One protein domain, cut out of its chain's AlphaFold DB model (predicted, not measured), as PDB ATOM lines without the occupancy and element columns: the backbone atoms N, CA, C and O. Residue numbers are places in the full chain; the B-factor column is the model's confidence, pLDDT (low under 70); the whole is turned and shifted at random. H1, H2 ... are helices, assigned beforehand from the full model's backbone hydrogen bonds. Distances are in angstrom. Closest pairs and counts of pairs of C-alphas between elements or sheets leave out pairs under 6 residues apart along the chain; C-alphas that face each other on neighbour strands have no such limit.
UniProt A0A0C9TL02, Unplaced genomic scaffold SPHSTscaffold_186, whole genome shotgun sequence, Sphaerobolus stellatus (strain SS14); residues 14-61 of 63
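This is residues 14 to 61 of the 63 residues of an uncharacterized protein of Sphaerobolus stellatus (strain SS14) (UniProt A0A0C9TL02). Two helices make a lopsided V: H1 runs out, the chain swings round through residues 35 to 41, and H2 folds back at a steep angle, meeting H1 with residues 48 to 53 while its beginning is spread away from H1. Beyond this meeting the chain runs back to the beginning of H1, where the very short H3 sits loosely beside residues 21 to 25, and the tail of residues 14 to 20 sticks out. The printed part has 48 residues with three named helices, H1, H2 and H3 in chain order, and no named strand; the class is all helix. The whole is loose, with a radius of gyration of the C-alphas of 12.3 A, and spans 36 by 25 by 15 A.

The printed part begins at Lys 14, with its C-alpha at (-13.007, -27.721, 19.700). H1, the longest helix by residues, takes residues 21 to 34 and measures 20.6 A from first to last C-alpha; C-alpha 21 is at (-16.268, -40.075, 12.919). H2 takes residues 42 to 53 and measures 16.2 A, beginning with C-alpha 42 at (-43.024, -38.230, 14.184). H3 takes residues 58 to 61 and measures 4.8 A, ending with C-alpha 61 at (-16.776, -45.697, 8.556).

H1 and H2 touch, H2 with residues 48 to 53 alone, and their closest C-alphas, those of Ala 29 and Ser 52, are 4.9 A apart. Their lines stand at a steep tilt of 57 degrees, they run opposite ways, and their centres are 12.9 A apart. H1 and H3 only just touch, with 3 pairs of C-alphas within 8 A, and H1 does so with residues 21 to 25 alone. Their closest C-alphas are those of Phe 21 and Ile 61, 7.1 A apart. H2 and H3 are apart. In H2 every O i to N i+4 pair is within hydrogen-bond range, in H1 9 of 10 are, and H3 is too short for such a pair.

The two C-alphas farthest apart are those of Lys 14 and Lys 40, at 36.8 A, while the C-alphas of Lys 14 and Ile 61, the first and last printed, are 21.5 A apart. Residues 14 to 20 stand free. The printed part has no cut. The link from H1 to H2 is short, with 7 residues, and the link from H2 to H3 is tight, with 4. The mean pLDDT of the printed part is 90.9; residues 60 to 61 are under 70, and the mean of H3 is 72.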
ATOM      1  N   LYS A  14     -11.741 -28.449  19.876       85.56
ATOM      2  CA  LYS A  14     -13.007 -27.721  19.700       85.56
ATOM      3  C   LYS A  14     -13.128 -27.212  18.261       85.56
ATOM      4  O   LYS A  14     -12.155 -26.702  17.725       85.56
ATOM      5  N   PHE A  15     -14.337 -27.286  17.700       85.12
ATOM      6  CA  PHE A  15     -14.676 -26.851  16.333       85.12
ATOM      7  C   PHE A  15     -14.064 -27.686  15.197       85.12
ATOM      8  O   PHE A  15     -14.106 -27.258  14.050       85.12
ATOM      9  N   HIS A  16     -13.576 -28.889  15.507       83.50
ATOM     10  CA  HIS A  16     -13.039 -29.837  14.532       83.50
ATOM     11  C   HIS A  16     -13.958 -31.054  14.368       83.50
ATOM     12  O   HIS A  16     -13.598 -32.192  14.685       83.50
ATOM     13  N   CYS A  17     -15.198 -30.810  13.936       80.38
ATOM     14  CA  CYS A  17     -16.215 -31.855  13.779       80.38
ATOM     15  C   CYS A  17     -15.827 -32.906  12.724       80.38
ATOM     16  O   CYS A  17     -16.256 -34.050  12.819       80.38
ATOM     17  N   GLU A  18     -14.970 -32.553  11.765       81.50
ATOM     18  CA  GLU A  18     -14.403 -33.460  10.765       81.50
ATOM     19  C   GLU A  18     -13.587 -34.608  11.374       81.50
ATOM     20  O   GLU A  18     -13.469 -35.667  10.761       81.50
ATOM     21  N   LEU A  19     -13.057 -34.420  12.588       82.25
ATOM     22  CA  LEU A  19     -12.316 -35.452  13.316       82.25
ATOM     23  C   LEU A  19     -13.245 -36.434  14.039       82.25
ATOM     24  O   LEU A  19     -12.814 -37.524  14.420       82.25
ATOM     25  N   ASN A  20     -14.512 -36.062  14.243       84.38
ATOM     26  CA  ASN A  20     -15.486 -36.925  14.884       84.38
ATOM     27  C   ASN A  20     -16.166 -37.808  13.840       84.38
ATOM     28  O   ASN A  20     -17.026 -37.377  13.071       84.38
ATOM     29  N   PHE A  21     -15.802 -39.083  13.868       83.81
ATOM     30  CA  PHE A  21     -16.268 -40.075  12.919       83.81
ATOM     31  C   PHE A  21     -17.814 -40.150  12.808       83.81
ATOM     32  O   PHE A  21     -18.371 -40.373  11.729       83.81
ATOM     33  N   ILE A  22     -18.536 -39.883  13.903       88.31
ATOM     34  CA  ILE A  22     -20.005 -39.922  13.920       88.31
ATOM     35  C   ILE A  22     -20.648 -38.915  12.951       88.31
ATOM     36  O   ILE A  22     -21.747 -39.158  12.449       88.31
ATOM     37  N   GLU A  23     -19.967 -37.811  12.628       89.12
ATOM     38  CA  GLU A  23     -20.485 -36.790  11.713       89.12
ATOM     39  C   GLU A  23     -20.620 -37.325  10.283       89.12
ATOM     40  O   GLU A  23     -21.576 -36.987   9.579       89.12
ATOM     41  N   GLN A  24     -19.731 -38.234   9.867       87.94
ATOM     42  CA  GLN A  24     -19.821 -38.892   8.563       87.94
ATOM     43  C   GLN A  24     -21.018 -39.852   8.501       87.94
ATOM     44  O   GLN A  24     -21.756 -39.852   7.511       87.94
ATOM     45  N   CYS A  25     -21.275 -40.605   9.581       91.56
ATOM     46  CA  CYS A  25     -22.467 -41.456   9.694       91.56
ATOM     47  C   CYS A  25     -23.745 -40.639   9.558       91.56
ATOM     48  O   CYS A  25     -24.613 -40.957   8.743       91.56
ATOM     49  N   TRP A  26     -23.841 -39.551  10.326       92.81
ATOM     50  CA  TRP A  26     -24.991 -38.661  10.268       92.81
ATOM     51  C   TRP A  26     -25.133 -38.004   8.900       92.81
ATOM     52  O   TRP A  26     -26.253 -37.856   8.414       92.81
ATOM     53  N   GLY A  27     -24.031 -37.619   8.255       92.25
ATOM     54  CA  GLY A  27     -24.032 -37.101   6.889       92.25
ATOM     55  C   GLY A  27     -24.666 -38.082   5.901       92.25
ATOM     56  O   GLY A  27     -25.582 -37.709   5.164       92.25
ATOM     57  N   TYR A  28     -24.242 -39.346   5.940       92.31
ATOM     58  CA  TYR A  28     -24.749 -40.395   5.056       92.31
ATOM     59  C   TYR A  28     -26.215 -40.755   5.342       92.31
ATOM     60  O   TYR A  28     -27.030 -40.824   4.420       92.31
ATOM     61  N   ALA A  29     -26.587 -40.908   6.615       95.00
ATOM     62  CA  ALA A  29     -27.971 -41.165   7.009       95.00
ATOM     63  C   ALA A  29     -28.899 -40.008   6.599       95.00
ATOM     64  O   ALA A  29     -29.960 -40.237   6.020       95.00
ATOM     65  N   LYS A  30     -28.480 -38.749   6.802       95.25
ATOM     66  CA  LYS A  30     -29.237 -37.566   6.352       95.25
ATOM     67  C   LYS A  30     -29.383 -37.519   4.833       95.25
ATOM     68  O   LYS A  30     -30.437 -37.115   4.349       95.25
ATOM     69  N   MET A  31     -28.355 -37.917   4.079       95.38
ATOM     70  CA  MET A  31     -28.445 -38.027   2.620       95.38
ATOM     71  C   MET A  31     -29.546 -39.017   2.217       95.38
ATOM     72  O   MET A  31     -30.387 -38.669   1.394       95.38
ATOM     73  N   HIS A  32     -29.592 -40.205   2.832       95.88
ATOM     74  CA  HIS A  32     -30.652 -41.193   2.582       95.88
ATOM     75  C   HIS A  32     -32.034 -40.697   2.968       95.88
ATOM     76  O   HIS A  32     -32.958 -40.804   2.166       95.88
ATOM     77  N   TYR A  33     -32.161 -40.100   4.150       97.25
ATOM     78  CA  TYR A  33     -33.429 -39.570   4.631       97.25
ATOM     79  C   TYR A  33     -33.998 -38.502   3.685       97.25
ATOM     80  O   TYR A  33     -35.184 -38.508   3.381       97.25
ATOM     81  N   ARG A  34     -33.147 -37.610   3.155       96.94
ATOM     82  CA  ARG A  34     -33.550 -36.551   2.209       96.94
ATOM     83  C   ARG A  34     -34.074 -37.072   0.870       96.94
ATOM     84  O   ARG A  34     -34.721 -36.313   0.159       96.94
ATOM     85  N   MET A  35     -33.786 -38.324   0.515       96.75
ATOM     86  CA  MET A  35     -34.326 -38.963  -0.690       96.75
ATOM     87  C   MET A  35     -35.716 -39.580  -0.464       96.75
ATOM     88  O   MET A  35     -36.346 -40.020  -1.423       96.75
ATOM     89  N   LEU A  36     -36.192 -39.645   0.784       96.00
ATOM     90  CA  LEU A  36     -37.504 -40.186   1.126       96.00
ATOM     91  C   LEU A  36     -38.609 -39.121   0.978       96.00
ATOM     92  O   LEU A  36     -38.330 -37.921   1.029       96.00
ATOM     93  N   PRO A  37     -39.880 -39.536   0.824       96.00
ATOM     94  CA  PRO A  37     -41.012 -38.617   0.870       96.00
ATOM     95  C   PRO A  37     -41.126 -37.886   2.216       96.00
ATOM     96  O   PRO A  37     -40.696 -38.387   3.256       96.00
ATOM     97  N   LEU A  38     -41.782 -36.722   2.199       94.94
ATOM     98  CA  LEU A  38     -42.102 -35.974   3.414       94.94
ATOM     99  C   LEU A  38     -42.989 -36.802   4.353       94.94
ATOM    100  O   LEU A  38     -43.999 -37.373   3.941       94.94
ATOM    101  N   THR A  39     -42.615 -36.821   5.626       96.69
ATOM    102  CA  THR A  39     -43.330 -37.524   6.694       96.69
ATOM    103  C   THR A  39     -44.462 -36.676   7.250       96.69
ATOM    104  O   THR A  39     -44.332 -35.458   7.361       96.69
ATOM    105  N   LYS A  40     -45.564 -37.315   7.647       94.88
ATOM    106  CA  LYS A  40     -46.755 -36.631   8.178       94.88
ATOM    107  C   LYS A  40     -46.749 -36.511   9.697       94.88
ATOM    108  O   LYS A  40     -47.442 -35.662  10.247       94.88
ATOM    109  N   ASN A  41     -46.013 -37.390  10.370       96.94
ATOM    110  CA  ASN A  41     -45.927 -37.457  11.822       96.94
ATOM    111  C   ASN A  41     -44.547 -37.959  12.266       96.94
ATOM    112  O   ASN A  41     -43.740 -38.430  11.461       96.94
ATOM    113  N   GLU A  42     -44.292 -37.851  13.564       97.38
ATOM    114  CA  GLU A  42     -43.024 -38.230  14.184       97.38
ATOM    115  C   GLU A  42     -42.739 -39.736  14.093       97.38
ATOM    116  O   GLU A  42     -41.605 -40.120  13.840       97.38
ATOM    117  N   ALA A  43     -43.756 -40.599  14.184       97.62
ATOM    118  CA  ALA A  43     -43.559 -42.049  14.091       97.62
ATOM    119  C   ALA A  43     -43.080 -42.492  12.693       97.62
ATOM    120  O   ALA A  43     -42.279 -43.417  12.559       97.62
ATOM    121  N   GLU A  44     -43.560 -41.840  11.631       97.12
ATOM    122  CA  GLU A  44     -43.039 -42.032  10.272       97.12
ATOM    123  C   GLU A  44     -41.604 -41.506  10.140       97.12
ATOM    124  O   GLU A  44     -40.764 -42.163   9.524       97.12
ATOM    125  N   MET A  45     -41.314 -40.349  10.741       97.19
ATOM    126  CA  MET A  45     -39.965 -39.776  10.787       97.19
ATOM    127  C   MET A  45     -38.983 -40.715  11.485       97.19
ATOM    128  O   MET A  45     -37.937 -41.011  10.917       97.19
ATOM    129  N   GLU A  46     -39.330 -41.243  12.655       97.75
ATOM    130  CA  GLU A  46     -38.494 -42.169  13.419       97.75
ATOM    131  C   GLU A  46     -38.172 -43.431  12.611       97.75
ATOM    132  O   GLU A  46     -37.003 -43.786  12.453       97.75
ATOM    133  N   LYS A  47     -39.186 -44.057  11.995       97.25
ATOM    134  CA  LYS A  47     -38.987 -45.223  11.117       97.25
ATOM    135  C   LYS A  47     -38.039 -44.914   9.961       97.25
ATOM    136  O   LYS A  47     -37.157 -45.713   9.656       97.25
ATOM    137  N   ASN A  48     -38.200 -43.753   9.333       97.50
ATOM    138  CA  ASN A  48     -37.355 -43.325   8.224       97.50
ATOM    139  C   ASN A  48     -35.923 -42.997   8.673       97.50
ATOM    140  O   ASN A  48     -34.980 -43.272   7.928       97.50
ATOM    141  N   VAL A  49     -35.736 -42.440   9.874       96.88
ATOM    142  CA  VAL A  49     -34.414 -42.195  10.470       96.88
ATOM    143  C   VAL A  49     -33.706 -43.519  10.737       96.88
ATOM    144  O   VAL A  49     -32.577 -43.682  10.279       96.88
ATOM    145  N   ILE A  50     -34.373 -44.482  11.383       96.75
ATOM    146  CA  ILE A  50     -33.816 -45.818  11.655       96.75
ATOM    147  C   ILE A  50     -33.432 -46.509  10.340       96.75
ATOM    148  O   ILE A  50     -32.280 -46.892  10.158       96.75
ATOM    149  N   ALA A  51     -34.344 -46.550   9.364       96.31
ATOM    150  CA  ALA A  51     -34.073 -47.160   8.062       96.31
ATOM    151  C   ALA A  51     -32.948 -46.455   7.278       96.31
ATOM    152  O   ALA A  51     -32.287 -47.071   6.442       96.31
ATOM    153  N   SER A  52     -32.731 -45.156   7.503       96.31
ATOM    154  CA  SER A  52     -31.625 -44.411   6.891       96.31
ATOM    155  C   SER A  52     -30.293 -44.661   7.601       96.31
ATOM    156  O   SER A  52     -29.255 -44.680   6.940       96.31
ATOM    157  N   LEU A  53     -30.318 -44.871   8.919       94.94
ATOM    158  CA  LEU A  53     -29.153 -45.259   9.716       94.94
ATOM    159  C   LEU A  53     -28.679 -46.674   9.366       94.94
ATOM    160  O   LEU A  53     -27.482 -46.871   9.187       94.94
ATOM    161  N   ASP A  54     -29.601 -47.615   9.146       94.56
ATOM    162  CA  ASP A  54     -29.282 -48.995   8.737       94.56
ATOM    163  C   ASP A  54     -28.562 -49.077   7.380       94.56
ATOM    164  O   ASP A  54     -27.913 -50.073   7.064       94.56
ATOM    165  N   LYS A  55     -28.649 -48.024   6.559       93.31
ATOM    166  CA  LYS A  55     -27.940 -47.947   5.276       93.31
ATOM    167  C   LYS A  55     -26.487 -47.503   5.412       93.31
ATOM    168  O   LYS A  55     -25.756 -47.593   4.426       93.31
ATOM    169  N   VAL A  56     -26.065 -46.981   6.567       91.56
ATOM    170  CA  VAL A  56     -24.689 -46.514   6.769       91.56
ATOM    171  C   VAL A  56     -23.737 -47.712   6.706       91.56
ATOM    172  O   VAL A  56     -23.731 -48.577   7.575       91.56
ATOM    173  N   ASP A  57     -22.918 -47.758   5.656       86.00
ATOM    174  CA  ASP A  57     -21.954 -48.835   5.440       86.00
ATOM    175  C   ASP A  57     -20.752 -48.690   6.381       86.00
ATOM    176  O   ASP A  57     -19.974 -47.740   6.274       86.00
ATOM    177  N   ILE A  58     -20.564 -49.674   7.263       76.50
ATOM    178  CA  ILE A  58     -19.463 -49.718   8.231       76.50
ATOM    179  C   ILE A  58     -18.073 -49.738   7.584       76.50
ATOM    180  O   ILE A  58     -17.084 -49.387   8.224       76.50
ATOM    181  N   ASN A  59     -17.968 -50.121   6.314       77.94
ATOM    182  CA  ASN A  59     -16.693 -50.080   5.605       77.94
ATOM    183  C   ASN A  59     -16.299 -48.645   5.246       77.94
ATOM    184  O   ASN A  59     -15.119 -48.314   5.282       77.94
ATOM    185  N   LYS A  60     -17.280 -47.768   4.999       67.19
ATOM    186  CA  LYS A  60     -17.061 -46.325   4.789       67.19
ATOM    187  C   LYS A  60     -16.786 -45.576   6.088       67.19
ATOM    188  O   LYS A  60     -16.385 -44.422   6.056       67.19
ATOM    189  N   ILE A  61     -17.029 -46.233   7.223       66.25
ATOM    190  CA  ILE A  61     -16.776 -45.697   8.556       66.25
ATOM    191  C   ILE A  61     -15.287 -45.813   8.952       66.25
ATOM    192  O   ILE A  61     -14.784 -45.062   9.780       66.25
TER     193      ILE A  61